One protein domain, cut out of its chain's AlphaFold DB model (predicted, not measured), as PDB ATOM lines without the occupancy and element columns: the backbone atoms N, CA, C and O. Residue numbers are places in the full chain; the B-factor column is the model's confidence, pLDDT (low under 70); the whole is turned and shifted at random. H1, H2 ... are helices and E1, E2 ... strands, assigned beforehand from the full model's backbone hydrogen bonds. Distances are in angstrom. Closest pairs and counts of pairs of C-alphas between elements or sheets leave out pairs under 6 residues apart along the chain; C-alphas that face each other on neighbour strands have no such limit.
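Overview. This is residues 192 to 299 of the 314 residues of the protein "Substrate of the Dot/Icm secretion system" of Legionella cherrii (UniProt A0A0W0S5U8). Look for a strongly twisted sheet of five strands that curls round one helix, H3, with a second helix, H1, over E2 and E1 on the same face, as two layers. Short H2 only grazes the sheet, and 22 residues with no named element, 278 to 299, follow edge strand E5. The printed part has 108 residues with three named helices and five named strands, in the order E1 H1 H2 E2 H3 E3 E4 E5; the antiparallel sheet runs E2 E1 E3 E4 E5, and the class is mixed. The whole is compact, with a radius of gyration of the C-alphas of 12.8 A and spans of 34 by 27 by 25 A.

Along the chain. Find C-alpha 192 at (35.476, -38.819, -37.104), where E1, residues 192 to 196, begins its 13.3 A. E2 is residues 230 to 234, E3 256 to 260, E4 266 to 271, and E5 274 to 277, ending at (23.461, -33.327, -47.937). H3, residues 237 to 250, runs 20.0 A; H1, 200 to 211, runs 16.3 A; H2 is 215 to 219.

Arrangement. Within hydrogen-bond range you find N 195 and O 230 for E1 and E2, and N 194 and O 259 for E1 and E3, each 2.8 A. E3, E4 and E5 form a meander, successive antiparallel neighbours in two hairpins, with N 258 and O 268, then N 276 and O 269, each at 2.8 A. E2, H3, E3 is a split strand-helix-strand unit, E1 between its strands, with a right-handed crossover. H3 comes closest to E4 at the C-alphas of Ala 248 and Gly 270, 5.0 A. H1, at a height over the sheet of 9.9 A, runs along the strands, and is close but not clearly touching H3: the closest C-alphas, Ile 203 and Met 247, are 7.4 A apart. In H1, H2 and H3 every O i to N i+4 pair is within range.

Size, cuts and confidence. The farthest C-alphas, Asp 213 and Ser 298, are 37.2 A apart. The printed part has no cut and no long link. Mean pLDDT of the printed part is 71.9; 37 residues are under 70, among them 192 to 203 and 292 to 299.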
ATOM      1  N   ASP A 192      34.422 -39.775 -36.800       54.91
ATOM      2  CA  ASP A 192      35.476 -38.819 -37.104       54.91
ATOM      3  C   ASP A 192      35.151 -38.203 -38.464       54.91
ATOM      4  O   ASP A 192      34.943 -38.921 -39.451       54.91
ATOM      5  N   VAL A 193      35.069 -36.882 -38.524       55.78
ATOM      6  CA  VAL A 193      34.794 -36.152 -39.763       55.78
ATOM      7  C   VAL A 193      35.826 -35.065 -39.963       55.78
ATOM      8  O   VAL A 193      36.272 -34.404 -39.027       55.78
ATOM      9  N   THR A 194      36.201 -34.879 -41.219       61.00
ATOM     10  CA  THR A 194      37.124 -33.829 -41.616       61.00
ATOM     11  C   THR A 194      36.336 -32.644 -42.155       61.00
ATOM     12  O   THR A 194      35.507 -32.793 -43.050       61.00
ATOM     13  N   VAL A 195      36.595 -31.459 -41.610       58.31
ATOM     14  CA  VAL A 195      36.032 -30.200 -42.092       58.31
ATOM     15  C   VAL A 195      37.091 -29.481 -42.916       58.31
ATOM     16  O   VAL A 195      38.179 -29.172 -42.421       58.31
ATOM     17  N   ALA A 196      36.760 -29.206 -44.174       54.56
ATOM     18  CA  ALA A 196      37.579 -28.406 -45.075       54.56
ATOM     19  C   ALA A 196      36.916 -27.032 -45.250       54.56
ATOM     20  O   ALA A 196      35.853 -26.918 -45.864       54.56
ATOM     21  N   SER A 197      37.505 -25.996 -44.647       58.41
ATOM     22  CA  SER A 197      37.022 -24.616 -44.738       58.41
ATOM     23  C   SER A 197      38.115 -23.623 -44.317       58.41
ATOM     24  O   SER A 197      38.878 -23.937 -43.401       58.41
ATOM     25  N   PRO A 198      38.146 -22.401 -44.886       55.19
ATOM     26  CA  PRO A 198      38.926 -21.280 -44.350       55.19
ATOM     27  C   PRO A 198      38.550 -20.903 -42.905       55.19
ATOM     28  O   PRO A 198      39.316 -20.232 -42.223       55.19
ATOM     29  N   LEU A 199      37.376 -21.335 -42.427       58.41
ATOM     30  CA  LEU A 199      36.878 -21.094 -41.071       58.41
ATOM     31  C   LEU A 199      37.276 -22.181 -40.062       58.41
ATOM     32  O   LEU A 199      36.731 -22.214 -38.959       58.41
ATOM     33  N   SER A 200      38.194 -23.083 -40.413       63.50
ATOM     34  CA  SER A 200      38.575 -24.238 -39.588       63.50
ATOM     35  C   SER A 200      38.887 -23.871 -38.129       63.50
ATOM     36  O   SER A 200      38.408 -24.542 -37.219       63.50
ATOM     37  N   GLU A 201      39.582 -22.762 -37.870       65.19
ATOM     38  CA  GLU A 201      39.849 -22.286 -36.504       65.19
ATOM     39  C   GLU A 201      38.595 -21.824 -35.748       65.19
ATOM     40  O   GLU A 201      38.445 -22.109 -34.557       65.19
ATOM     41  N   ALA A 202      37.677 -21.124 -36.419       67.56
ATOM     42  CA  ALA A 202      36.434 -20.653 -35.814       67.56
ATOM     43  C   ALA A 202      35.499 -21.827 -35.487       67.56
ATOM     44  O   ALA A 202      34.909 -21.874 -34.406       67.56
ATOM     45  N   ILE A 203      35.426 -22.809 -36.392       69.94
ATOM     46  CA  ILE A 203      34.682 -24.058 -36.200       69.94
ATOM     47  C   ILE A 203      35.282 -24.847 -35.029       69.94
ATOM     48  O   ILE A 203      34.543 -25.327 -34.173       69.94
ATOM     49  N   PHE A 204      36.612 -24.928 -34.938       74.38
ATOM     50  CA  PHE A 204      37.288 -25.647 -33.859       74.38
ATOM     51  C   PHE A 204      37.094 -24.999 -32.490       74.38
ATOM     52  O   PHE A 204      36.734 -25.686 -31.537       74.38
ATOM     53  N   LYS A 205      37.258 -23.674 -32.386       75.81
ATOM     54  CA  LYS A 205      37.004 -22.947 -31.133       75.81
ATOM     55  C   LYS A 205      35.565 -23.118 -30.673       75.81
ATOM     56  O   LYS A 205      35.322 -23.321 -29.490       75.81
ATOM     57  N   LYS A 206      34.611 -23.078 -31.603       76.00
ATOM     58  CA  LYS A 206      33.195 -23.243 -31.281       76.00
ATOM     59  C   LYS A 206      32.855 -24.669 -30.867       76.00
ATOM     60  O   LYS A 206      32.091 -24.866 -29.931       76.00
ATOM     61  N   PHE A 207      33.464 -25.656 -31.517       78.31
ATOM     62  CA  PHE A 207      33.386 -27.050 -31.099       78.31
ATOM     63  C   PHE A 207      33.911 -27.226 -29.670       78.31
ATOM     64  O   PHE A 207      33.217 -27.786 -28.824       78.31
ATOM     65  N   GLN A 208      35.096 -26.685 -29.378       77.62
ATOM     66  CA  GLN A 208      35.648 -26.707 -28.029       77.62
ATOM     67  C   GLN A 208      34.716 -26.011 -27.042       77.62
ATOM     68  O   GLN A 208      34.457 -26.571 -25.993       77.62
ATOM     69  N   ASP A 209      34.155 -24.850 -27.369       77.75
ATOM     70  CA  ASP A 209      33.301 -24.109 -26.439       77.75
ATOM     71  C   ASP A 209      31.951 -24.799 -26.166       77.75
ATOM     72  O   ASP A 209      31.470 -24.780 -25.036       77.75
ATOM     73  N   ILE A 210      31.369 -25.464 -27.172       75.69
ATOM     74  CA  ILE A 210      30.113 -26.224 -27.041       75.69
ATOM     75  C   ILE A 210      30.317 -27.500 -26.217       75.69
ATOM     76  O   ILE A 210      29.442 -27.867 -25.434       75.69
ATOM     77  N   PHE A 211      31.453 -28.177 -26.391       77.56
ATOM     78  CA  PHE A 211      31.700 -29.493 -25.798       77.56
ATOM     79  C   PHE A 211      32.741 -29.487 -24.664       77.56
ATOM     80  O   PHE A 211      33.050 -30.550 -24.127       77.56
ATOM     81  N   LYS A 212      33.266 -28.321 -24.250       73.25
ATOM     82  CA  LYS A 212      34.320 -28.185 -23.216       73.25
ATOM     83  C   LYS A 212      33.957 -28.824 -21.889       73.25
ATOM     84  O   LYS A 212      34.855 -29.225 -21.156       73.25
ATOM     85  N   ASP A 213      32.672 -28.888 -21.566       70.06
ATOM     86  CA  ASP A 213      32.191 -29.393 -20.284       70.06
ATOM     87  C   ASP A 213      31.862 -30.892 -20.337       70.06
ATOM     88  O   ASP A 213      31.718 -31.513 -19.286       70.06
ATOM     89  N   ASP A 214      31.838 -31.506 -21.529       69.56
ATOM     90  CA  ASP A 214      31.565 -32.934 -21.693       69.56
ATOM     91  C   ASP A 214      32.866 -33.767 -21.550       69.56
ATOM     92  O   ASP A 214      33.811 -33.626 -22.340       69.56
ATOM     93  N   PRO A 215      32.947 -34.672 -20.550       69.56
ATOM     94  CA  PRO A 215      34.128 -35.500 -20.301       69.56
ATOM     95  C   PRO A 215      34.540 -36.402 -21.474       69.56
ATOM     96  O   PRO A 215      35.720 -36.731 -21.607       69.56
ATOM     97  N   TRP A 216      33.604 -36.804 -22.340       73.62
ATOM     98  CA  TRP A 216      33.907 -37.625 -23.514       73.62
ATOM     99  C   TRP A 216      34.784 -36.861 -24.505       73.62
ATOM    100  O   TRP A 216      35.747 -37.424 -25.023       73.62
ATOM    101  N   TYR A 217      34.495 -35.575 -24.708       73.62
ATOM    102  CA  TYR A 217      35.231 -34.700 -25.619       73.62
ATOM    103  C   TYR A 217      36.575 -34.242 -25.034       73.62
ATOM    104  O   TYR A 217      37.527 -34.041 -25.786       73.62
ATOM    105  N   LYS A 218      36.709 -34.183 -23.698       74.31
ATOM    106  CA  LYS A 218      38.017 -34.022 -23.025       74.31
ATOM    107  C   LYS A 218      38.934 -35.226 -23.248       74.31
ATOM    108  O   LYS A 218      40.126 -35.058 -23.490       74.31
ATOM    109  N   ASN A 219      38.370 -36.434 -23.191       68.81
ATOM    110  CA  ASN A 219      39.106 -37.692 -23.351       68.81
ATOM    111  C   ASN A 219      39.285 -38.120 -24.820       68.81
ATOM    112  O   ASN A 219      40.091 -39.002 -25.108       68.81
ATOM    113  N   ASN A 220      38.553 -37.508 -25.755       69.62
ATOM    114  CA  ASN A 220      38.682 -37.711 -27.201       69.62
ATOM    115  C   ASN A 220      38.836 -36.342 -27.887       69.62
ATOM    116  O   ASN A 220      37.921 -35.895 -28.585       69.62
ATOM    117  N   PRO A 221      39.964 -35.643 -27.657       70.06
ATOM    118  CA  PRO A 221      40.153 -34.303 -28.182       70.06
ATOM    119  C   PRO A 221      40.193 -34.340 -29.709       70.06
ATOM    120  O   PRO A 221      40.959 -35.092 -30.316       70.06
ATOM    121  N   SER A 222      39.373 -33.490 -30.319       71.94
ATOM    122  CA  SER A 222      39.445 -33.212 -31.753       71.94
ATOM    123  C   SER A 222      40.795 -32.573 -32.087       71.94
ATOM    124  O   SER A 222      41.338 -31.808 -31.285       71.94
ATOM    125  N   LYS A 223      41.358 -32.901 -33.250       71.06
ATOM    126  CA  LYS A 223      42.715 -32.494 -33.641       71.06
ATOM    127  C   LYS A 223      42.664 -31.575 -34.854       71.06
ATOM    128  O   LYS A 223      41.971 -31.862 -35.829       71.06
ATOM    129  N   GLN A 224      43.448 -30.502 -34.828       62.78
ATOM    130  CA  GLN A 224      43.815 -29.810 -36.063       62.78
ATOM    131  C   GLN A 224      44.814 -30.697 -36.814       62.78
ATOM    132  O   GLN A 224      45.823 -31.105 -36.242       62.78
ATOM    133  N   GLY A 225      44.488 -31.070 -38.052       56.25
ATOM    134  CA  GLY A 225      45.413 -31.784 -38.928       56.25
ATOM    135  C   GLY A 225      46.462 -30.831 -39.497       56.25
ATOM    136  O   GLY A 225      46.202 -29.638 -39.647       56.25
ATOM    137  N   GLU A 226      47.638 -31.359 -39.836       47.19
ATOM    138  CA  GLU A 226      48.771 -30.578 -40.363       47.19
ATOM    139  C   GLU A 226      48.471 -29.923 -41.731       47.19
ATOM    140  O   GLU A 226      49.055 -28.896 -42.063       47.19
ATOM    141  N   ASP A 227      47.476 -30.430 -42.473       51.78
ATOM    142  CA  ASP A 227      47.089 -29.966 -43.819       51.78
ATOM    143  C   ASP A 227      46.064 -28.808 -43.832       51.78
ATOM    144  O   ASP A 227      45.373 -28.584 -44.829       51.78
ATOM    145  N   GLY A 228      45.860 -28.114 -42.706       52.53
ATOM    146  CA  GLY A 228      44.828 -27.068 -42.570       52.53
ATOM    147  C   GLY A 228      43.385 -27.596 -42.500       52.53
ATOM    148  O   GLY A 228      42.430 -26.815 -42.437       52.53
ATOM    149  N   LYS A 229      43.213 -28.924 -42.478       62.06
ATOM    150  CA  LYS A 229      41.937 -29.628 -42.308       62.06
ATOM    151  C   LYS A 229      41.663 -29.895 -40.829       62.06
ATOM    152  O   LYS A 229      42.551 -30.300 -40.079       62.06
ATOM    153  N   LEU A 230      40.416 -29.707 -40.406       72.25
ATOM    154  CA  LEU A 230      40.019 -29.925 -39.019       72.25
ATOM    155  C   LEU A 230      39.406 -31.315 -38.842       72.25
ATOM    156  O   LEU A 230      38.410 -31.612 -39.495       72.25
ATOM    157  N   ASN A 231      39.951 -32.139 -37.947       75.75
ATOM    158  CA  ASN A 231      39.385 -33.447 -37.625       75.75
ATOM    159  C   ASN A 231      38.563 -33.355 -36.333       75.75
ATOM    160  O   ASN A 231      39.114 -33.172 -35.243       75.75
ATOM    161  N   LEU A 232      37.242 -33.444 -36.478       77.44
ATOM    162  CA  LEU A 232      36.287 -33.392 -35.379       77.44
ATOM    163  C   LEU A 232      35.796 -34.800 -35.047       77.44
ATOM    164  O   LEU A 232      35.248 -35.497 -35.902       77.44
ATOM    165  N   SER A 233      35.952 -35.182 -33.784       77.62
ATOM    166  CA  SER A 233      35.459 -36.448 -33.247       77.62
ATOM    167  C   SER A 233      34.160 -36.205 -32.500       77.62
ATOM    168  O   SER A 233      34.144 -35.493 -31.497       77.62
ATOM    169  N   PHE A 234      33.072 -36.819 -32.959       77.81
ATOM    170  CA  PHE A 234      31.769 -36.698 -32.313       77.81
ATOM    171  C   PHE A 234      31.403 -37.967 -31.553       77.81
ATOM    172  O   PHE A 234      31.592 -39.087 -32.040       77.81
ATOM    173  N   LYS A 235      30.820 -37.773 -30.366       74.12
ATOM    174  CA  LYS A 235      30.290 -38.853 -29.530       74.12
ATOM    175  C   LYS A 235      29.141 -39.570 -30.224       74.12
ATOM    176  O   LYS A 235      28.983 -40.774 -30.055       74.12
ATOM    177  N   SER A 236      28.347 -38.852 -31.014       72.69
ATOM    178  CA  SER A 236      27.202 -39.405 -31.731       72.69
ATOM    179  C   SER A 236      26.978 -38.711 -33.080       72.69
ATOM    180  O   SER A 236      27.405 -37.578 -33.304       72.69
ATOM    181  N   GLU A 237      26.255 -39.380 -33.982       70.81
ATOM    182  CA  GLU A 237      25.780 -38.768 -35.232       70.81
ATOM    183  C   GLU A 237      24.812 -37.601 -34.962       70.81
ATOM    184  O   GLU A 237      24.789 -36.632 -35.714       70.81
ATOM    185  N   SER A 238      24.067 -37.647 -33.856       72.25
ATOM    186  CA  SER A 238      23.171 -36.563 -33.439       72.25
ATOM    187  C   SER A 238      23.941 -35.308 -33.021       72.25
ATOM    188  O   SER A 238      23.564 -34.200 -33.405       72.25
ATOM    189  N   ASP A 239      25.042 -35.474 -32.282       76.44
ATOM    190  CA  ASP A 239      25.912 -34.378 -31.842       76.44
ATOM    191  C   ASP A 239      26.554 -33.703 -33.055       76.44
ATOM    192  O   ASP A 239      26.557 -32.478 -33.160       76.44
ATOM    193  N   MET A 240      27.019 -34.517 -34.007       82.00
ATOM    194  CA  MET A 240      27.562 -34.069 -35.287       82.00
ATOM    195  C   MET A 240      26.534 -33.258 -36.083       82.00
ATOM    196  O   MET A 240      26.801 -32.120 -36.471       82.00
ATOM    197  N   ASN A 241      25.335 -33.809 -36.290       80.12
ATOM    198  CA  ASN A 241      24.274 -33.149 -37.048       80.12
ATOM    199  C   ASN A 241      23.848 -31.831 -36.385       80.12
ATOM    200  O   ASN A 241      23.753 -30.803 -37.053       80.12
ATOM    201  N   SER A 242      23.650 -31.844 -35.064       80.56
ATOM    202  CA  SER A 242      23.243 -30.662 -34.295       80.56
ATOM    203  C   SER A 242      24.312 -29.572 -34.316       80.56
ATOM    204  O   SER A 242      23.995 -28.389 -34.444       80.56
ATOM    205  N   PHE A 243      25.586 -29.960 -34.212       84.31
ATOM    206  CA  PHE A 243      26.710 -29.040 -34.312       84.31
ATOM    207  C   PHE A 243      26.755 -28.374 -35.689       84.31
ATOM    208  O   PHE A 243      26.764 -27.147 -35.771       84.31
ATOM    209  N   PHE A 244      26.706 -29.150 -36.775       83.56
ATOM    210  CA  PHE A 244      26.785 -28.586 -38.123       83.56
ATOM    211  C   PHE A 244      25.545 -27.784 -38.526       83.56
ATOM    212  O   PHE A 244      25.684 -26.803 -39.252       83.56
ATOM    213  N   GLN A 245      24.358 -28.125 -38.018       82.31
ATOM    214  CA  GLN A 245      23.158 -27.303 -38.201       82.31
ATOM    215  C   GLN A 245      23.314 -25.929 -37.541       82.31
ATOM    216  O   GLN A 245      23.023 -24.913 -38.172       82.31
ATOM    217  N   LYS A 246      23.815 -25.878 -36.297       82.25
ATOM    218  CA  LYS A 246      24.098 -24.609 -35.605       82.25
ATOM    219  C   LYS A 246      25.166 -23.804 -36.336       82.25
ATOM    220  O   LYS A 246      24.966 -22.624 -36.599       82.25
ATOM    221  N   MET A 247      26.256 -24.460 -36.730       80.88
ATOM    222  CA  MET A 247      27.346 -23.823 -37.464       80.88
ATOM    223  C   MET A 247      26.880 -23.233 -38.797       80.88
ATOM    224  O   MET A 247      27.222 -22.095 -39.100       80.88
ATOM    225  N   ALA A 248      26.071 -23.969 -39.565       81.62
ATOM    226  CA  ALA A 248      25.495 -23.465 -40.804       81.62
ATOM    227  C   ALA A 248      24.590 -22.255 -40.547       81.62
ATOM    228  O   ALA A 248      24.741 -21.243 -41.219       81.62
ATOM    229  N   ALA A 249      23.708 -22.318 -39.544       79.44
ATOM    230  CA  ALA A 249      22.781 -21.233 -39.214       79.44
ATOM    231  C   ALA A 249      23.478 -19.932 -38.771       79.44
ATOM    232  O   ALA A 249      22.957 -18.837 -39.006       79.44
ATOM    233  N   GLU A 250      24.638 -20.043 -38.126       76.06
ATOM    234  CA  GLU A 250      25.409 -18.908 -37.614       76.06
ATOM    235  C   GLU A 250      26.402 -18.340 -38.638       76.06
ATOM    236  O   GLU A 250      26.660 -17.140 -38.625       76.06
ATOM    237  N   GLN A 251      26.936 -19.171 -39.539       75.44
ATOM    238  CA  GLN A 251      27.893 -18.775 -40.582       75.44
ATOM    239  C   GLN A 251      27.184 -18.567 -41.925       75.44
ATOM    240  O   GLN A 251      27.444 -19.257 -42.906       75.44
ATOM    241  N   LYS A 252      26.248 -17.611 -41.971       72.44
ATOM    242  CA  LYS A 252      25.386 -17.382 -43.146       72.44
ATOM    243  C   LYS A 252      26.140 -16.936 -44.401       72.44
ATOM    244  O   LYS A 252      25.677 -17.214 -45.500       72.44
ATOM    245  N   ASP A 253      27.293 -16.298 -44.228       71.50
ATOM    246  CA  ASP A 253      28.088 -15.709 -45.313       71.50
ATOM    247  C   ASP A 253      29.297 -16.576 -45.700       71.50
ATOM    248  O   ASP A 253      30.235 -16.108 -46.344       71.50
ATOM    249  N   SER A 254      29.342 -17.834 -45.258       70.75
ATOM    250  CA  SER A 254      30.488 -18.711 -45.495       70.75
ATOM    251  C   SER A 254      30.076 -20.163 -45.671       70.75
ATOM    252  O   SER A 254      29.169 -20.655 -45.006       70.75
ATOM    253  N   SER A 255      30.793 -20.860 -46.548       76.06
ATOM    254  CA  SER A 255      30.528 -22.262 -46.859       76.06
ATOM    255  C   SER A 255      31.604 -23.172 -46.257       76.06
ATOM    256  O   SER A 255      32.774 -22.798 -46.108       76.06
ATOM    257  N   PHE A 256      31.219 -24.394 -45.898       77.81
ATOM    258  CA  PHE A 256      32.140 -25.415 -45.396       77.81
ATOM    259  C   PHE A 256      31.715 -26.808 -45.854       77.81
ATOM    260  O   PHE A 256      30.524 -27.081 -45.995       77.81
ATOM    261  N   LEU A 257      32.688 -27.697 -46.059       76.94
ATOM    262  CA  LEU A 257      32.445 -29.085 -46.456       76.94
ATOM    263  C   LEU A 257      32.663 -30.031 -45.273       76.94
ATOM    264  O   LEU A 257      33.616 -29.868 -44.509       76.94
ATOM    265  N   ILE A 258      31.796 -31.037 -45.161       83.06
ATOM    266  CA  ILE A 258      31.865 -32.114 -44.171       83.06
ATOM    267  C   ILE A 258      32.253 -33.392 -44.906       83.06
ATOM    268  O   ILE A 258      31.553 -33.821 -45.826       83.06
ATOM    269  N   VAL A 259      33.360 -34.005 -44.504       75.00
ATOM    270  CA  VAL A 259      33.956 -35.162 -45.178       75.00
ATOM    271  C   VAL A 259      34.059 -36.333 -44.211       75.00
ATOM    272  O   VAL A 259      34.469 -36.164 -43.062       75.00
ATOM    273  N   ASP A 260      33.723 -37.530 -44.682       75.31
ATOM    274  CA  ASP A 260      33.932 -38.763 -43.928       75.31
ATOM    275  C   ASP A 260      35.434 -39.055 -43.834       75.31
ATOM    276  O   ASP A 260      36.115 -39.170 -44.854       75.31
ATOM    277  N   SER A 261      35.966 -39.178 -42.618       66.88
ATOM    278  CA  SER A 261      37.408 -39.386 -42.416       66.88
ATOM    279  C   SER A 261      37.914 -40.751 -42.895       66.88
ATOM    280  O   SER A 261      39.104 -40.886 -43.172       66.88
ATOM    281  N   LYS A 262      37.042 -41.766 -43.004       67.81
ATOM    282  CA  LYS A 262      37.428 -43.123 -43.419       67.81
ATOM    283  C   LYS A 262      37.451 -43.260 -44.933       67.81
ATOM    284  O   LYS A 262      38.300 -43.972 -45.458       67.81
ATOM    285  N   THR A 263      36.518 -42.614 -45.631       63.62
ATOM    286  CA  THR A 263      36.380 -42.740 -47.090       63.62
ATOM    287  C   THR A 263      36.855 -41.516 -47.871       63.62
ATOM    288  O   THR A 263      36.944 -41.588 -49.095       63.62
ATOM    289  N   ASN A 264      37.173 -40.402 -47.199       66.94
ATOM    290  CA  ASN A 264      37.516 -39.105 -47.804       66.94
ATOM    291  C   ASN A 264      36.439 -38.577 -48.782       66.94
ATOM    292  O   ASN A 264      36.723 -37.845 -49.735       66.94
ATOM    293  N   GLN A 265      35.181 -38.970 -48.558       73.44
ATOM    294  CA  GLN A 265      34.031 -38.574 -49.370       73.44
ATOM    295  C   GLN A 265      33.215 -37.484 -48.679       73.44
ATOM    296  O   GLN A 265      33.016 -37.520 -47.463       73.44
ATOM    297  N   VAL A 266      32.693 -36.536 -49.459       72.12
ATOM    298  CA  VAL A 266      31.818 -35.478 -48.944       72.12
ATOM    299  C   VAL A 266      30.506 -36.093 -48.462       72.12
ATOM    300  O   VAL A 266      29.857 -36.856 -49.177       72.12
ATOM    301  N   MET A 267      30.129 -35.772 -47.229       79.12
ATOM    302  CA  MET A 267      28.886 -36.205 -46.586       79.12
ATOM    303  C   MET A 267      27.812 -35.116 -46.636       79.12
ATOM    304  O   MET A 267      26.621 -35.410 -46.711       79.12
ATOM    305  N   GLY A 268      28.238 -33.855 -46.615       83.75
ATOM    306  CA  GLY A 268      27.361 -32.693 -46.631       83.75
ATOM    307  C   GLY A 268      28.150 -31.393 -46.662       83.75
ATOM    308  O   GLY A 268      29.382 -31.396 -46.615       83.75
ATOM    309  N   TYR A 269      27.439 -30.278 -46.750       79.06
ATOM    310  CA  TYR A 269      28.035 -28.948 -46.754       79.06
ATOM    311  C   TYR A 269      27.109 -27.921 -46.102       79.06
ATOM    312  O   TYR A 269      25.888 -28.025 -46.186       79.06
ATOM    313  N   GLY A 270      27.694 -26.934 -45.431       82.00
ATOM    314  CA  GLY A 270      26.986 -25.731 -45.008       82.00
ATOM    315  C   GLY A 270      27.109 -24.661 -46.085       82.00
ATOM    316  O   GLY A 270      28.216 -24.423 -46.569       82.00
ATOM    317  N   ASP A 271      25.997 -24.034 -46.460       80.38
ATOM    318  CA  ASP A 271      25.965 -22.886 -47.367       80.38
ATOM    319  C   ASP A 271      24.780 -21.967 -47.030       80.38
ATOM    320  O   ASP A 271      23.689 -22.438 -46.705       80.38
ATOM    321  N   LYS A 272      24.979 -20.646 -47.093       78.38
ATOM    322  CA  LYS A 272      23.911 -19.630 -46.958       78.38
ATOM    323  C   LYS A 272      22.984 -19.802 -45.746       78.38
ATOM    324  O   LYS A 272      21.769 -19.616 -45.841       78.38
ATOM    325  N   GLY A 273      23.532 -20.156 -44.587       76.06
ATOM    326  CA  GLY A 273      22.728 -20.299 -43.371       76.06
ATOM    327  C   GLY A 273      22.060 -21.664 -43.203       76.06
ATOM    328  O   GLY A 273      21.302 -21.853 -42.251       76.06
ATOM    329  N   LYS A 274      22.285 -22.596 -44.134       84.75
ATOM    330  CA  LYS A 274      21.616 -23.895 -44.198       84.75
ATOM    331  C   LYS A 274      22.615 -25.025 -44.381       84.75
ATOM    332  O   LYS A 274      23.715 -24.847 -44.897       84.75
ATOM    333  N   LEU A 275      22.215 -26.196 -43.916       83.06
ATOM    334  CA  LEU A 275      22.985 -27.419 -44.038       83.06
ATOM    335  C   LEU A 275      22.372 -28.268 -45.147       83.06
ATOM    336  O   LEU A 275      21.152 -28.393 -45.223       83.06
ATOM    337  N   TYR A 276      23.215 -28.856 -45.981       81.69
ATOM    338  CA  TYR A 276      22.820 -29.673 -47.117       81.69
ATOM    339  C   TYR A 276      23.539 -31.019 -47.081       81.69
ATOM    340  O   TYR A 276      24.675 -31.140 -46.615       81.69
ATOM    341  N   HIS A 277      22.870 -32.038 -47.603       83.56
ATOM    342  CA  HIS A 277      23.461 -33.327 -47.937       83.56
ATOM    343  C   HIS A 277      24.398 -33.187 -49.141       83.56
ATOM    344  O   HIS A 277      24.282 -32.259 -49.939       83.56
ATOM    345  N   ALA A 278      25.307 -34.145 -49.332       76.44
ATOM    346  CA  ALA A 278      26.213 -34.150 -50.487       76.44
ATOM    347  C   ALA A 278      25.490 -34.185 -51.854       76.44
ATOM    348  O   ALA A 278      26.072 -33.805 -52.864       76.44
ATOM    349  N   ASN A 279      24.223 -34.613 -51.897       71.25
ATOM    350  CA  ASN A 279      23.382 -34.597 -53.100       71.25
ATOM    351  C   ASN A 279      22.714 -33.228 -53.378       71.25
ATOM    352  O   ASN A 279      22.017 -33.092 -54.382       71.25
ATOM    353  N   GLY A 280      22.912 -32.231 -52.507       73.69
ATOM    354  CA  GLY A 280      22.324 -30.893 -52.614       73.69
ATOM    355  C   GLY A 280      20.946 -30.729 -51.965       73.69
ATOM    356  O   GLY A 280      20.381 -29.638 -52.019       73.69
ATOM    357  N   GLU A 281      20.389 -31.770 -51.342       76.75
ATOM    358  CA  GLU A 281      19.136 -31.663 -50.590       76.75
ATOM    359  C   GLU A 281      19.359 -30.978 -49.238       76.75
ATOM    360  O   GLU A 281      20.351 -31.232 -48.556       76.75
ATOM    361  N   GLU A 282      18.430 -30.111 -48.829       82.25
ATOM    362  CA  GLU A 282      18.488 -29.455 -47.519       82.25
ATOM    363  C   GLU A 282      18.351 -30.493 -46.399       82.25
ATOM    364  O   GLU A 282      17.407 -31.285 -46.370       82.25
ATOM    365  N   PHE A 283      19.300 -30.469 -45.470       81.00
ATOM    366  CA  PHE A 283      19.388 -31.387 -44.348       81.00
ATOM    367  C   PHE A 283      18.340 -31.044 -43.284       81.00
ATOM    368  O   PHE A 283      18.348 -29.945 -42.720       81.00
ATOM    369  N   LYS A 284      17.463 -31.995 -42.951       78.31
ATOM    370  CA  LYS A 284      16.410 -31.822 -41.938       78.31
ATOM    371  C   LYS A 284      16.757 -32.517 -40.625       78.31
ATOM    372  O   LYS A 284      17.554 -33.448 -40.561       78.31
ATOM    373  N   SER A 285      16.146 -32.047 -39.538       65.75
ATOM    374  CA  SER A 285      16.325 -32.662 -38.220       65.75
ATOM    375  C   SER A 285      15.777 -34.095 -38.231       65.75
ATOM    376  O   SER A 285      14.600 -34.299 -38.522       65.75
ATOM    377  N   GLY A 286      16.639 -35.074 -37.947       59.03
ATOM    378  CA  GLY A 286      16.341 -36.508 -38.065       59.03
ATOM    379  C   GLY A 286      17.001 -37.201 -39.264       59.03
ATOM    380  O   GLY A 286      17.052 -38.432 -39.291       59.03
ATOM    381  N   ASP A 287      17.562 -36.443 -40.210       68.44
ATOM    382  CA  ASP A 287      18.305 -37.012 -41.331       68.44
ATOM    383  C   ASP A 287      19.665 -37.578 -40.888       68.44
ATOM    384  O   ASP A 287      20.243 -37.190 -39.869       68.44
ATOM    385  N   LYS A 288      20.208 -38.510 -41.680       75.88
ATOM    386  CA  LYS A 288      21.544 -39.085 -41.466       75.88
ATOM    387  C   LYS A 288      22.500 -38.604 -42.543       75.88
ATOM    388  O   LYS A 288      22.225 -38.809 -43.724       75.88
ATOM    389  N   MET A 289      23.643 -38.042 -42.146       73.50
ATOM    390  CA  MET A 289      24.703 -37.706 -43.096       73.50
ATOM    391  C   MET A 289      25.420 -38.977 -43.540       73.50
ATOM    392  O   MET A 289      26.068 -39.665 -42.739       73.50
ATOM    393  N   LYS A 290      25.326 -39.269 -44.834       74.94
ATOM    394  CA  LYS A 290      25.981 -40.408 -45.475       74.94
ATOM    395  C   LYS A 290      26.970 -39.907 -46.528       74.94
ATOM    396  O   LYS A 290      26.708 -38.873 -47.136       74.94
ATOM    397  N   PRO A 291      28.073 -40.632 -46.773       73.69
ATOM    398  CA  PRO A 291      28.973 -40.313 -47.875       73.69
ATOM    399  C   PRO A 291      28.219 -40.264 -49.212       73.69
ATOM    400  O   PRO A 291      27.535 -41.221 -49.573       73.69
ATOM    401  N   GLY A 292      28.345 -39.156 -49.944       59.59
ATOM    402  CA  GLY A 292      27.663 -38.933 -51.226       59.59
ATOM    403  C   GLY A 292      28.340 -39.590 -52.430       59.59
ATOM    404  O   GLY A 292      27.882 -39.420 -53.554       59.59
ATOM    405  N   GLY A 293      29.448 -40.307 -52.220       56.34
ATOM    406  CA  GLY A 293      30.210 -40.970 -53.282       56.34
ATOM    407  C   GLY A 293      31.216 -40.077 -54.021       56.34
ATOM    408  O   GLY A 293      32.017 -40.593 -54.796       56.34
ATOM    409  N   THR A 294      31.232 -38.764 -53.769       64.94
ATOM    410  CA  THR A 294      32.187 -37.816 -54.374       64.94
ATOM    411  C   THR A 294      33.334 -37.505 -53.412       64.94
ATOM    412  O   THR A 294      33.101 -37.158 -52.254       64.94
ATOM    413  N   ALA A 295      34.578 -37.627 -53.884       66.56
ATOM    414  CA  ALA A 295      35.770 -37.250 -53.122       66.56
ATOM    415  C   ALA A 295      35.868 -35.724 -52.951       66.56
ATOM    416  O   ALA A 295      35.428 -34.980 -53.831       66.56
ATOM    417  N   LEU A 296      36.477 -35.270 -51.849       65.81
ATOM    418  CA  LEU A 296      36.644 -33.844 -51.523       65.81
ATOM    419  C   LEU A 296      37.238 -33.025 -52.686       65.81
ATOM    420  O   LEU A 296      36.714 -31.963 -53.004       65.81
ATOM    421  N   ASP A 297      38.272 -33.545 -53.351       61.97
ATOM    422  CA  ASP A 297      39.012 -32.823 -54.402       61.97
ATOM    423  C   ASP A 297      38.206 -32.640 -55.703       61.97
ATOM    424  O   ASP A 297      38.538 -31.803 -56.542       61.97
ATOM    425  N   SER A 298      37.121 -33.405 -55.858       64.44
ATOM    426  CA  SER A 298      36.252 -33.407 -57.040       64.44
ATOM    427  C   SER A 298      34.863 -32.828 -56.764       64.44
ATOM    428  O   SER A 298      34.033 -32.769 -57.674       64.44
ATOM    429  N   PHE A 299      34.574 -32.429 -55.522       68.50
ATOM    430  CA  PHE A 299      33.258 -31.935 -55.132       68.50
ATOM    431  C   PHE A 299      33.116 -30.436 -55.406       68.50
ATOM    432  O   PHE A 299      33.951 -29.627 -55.000       68.50
TER     433      PHE A 299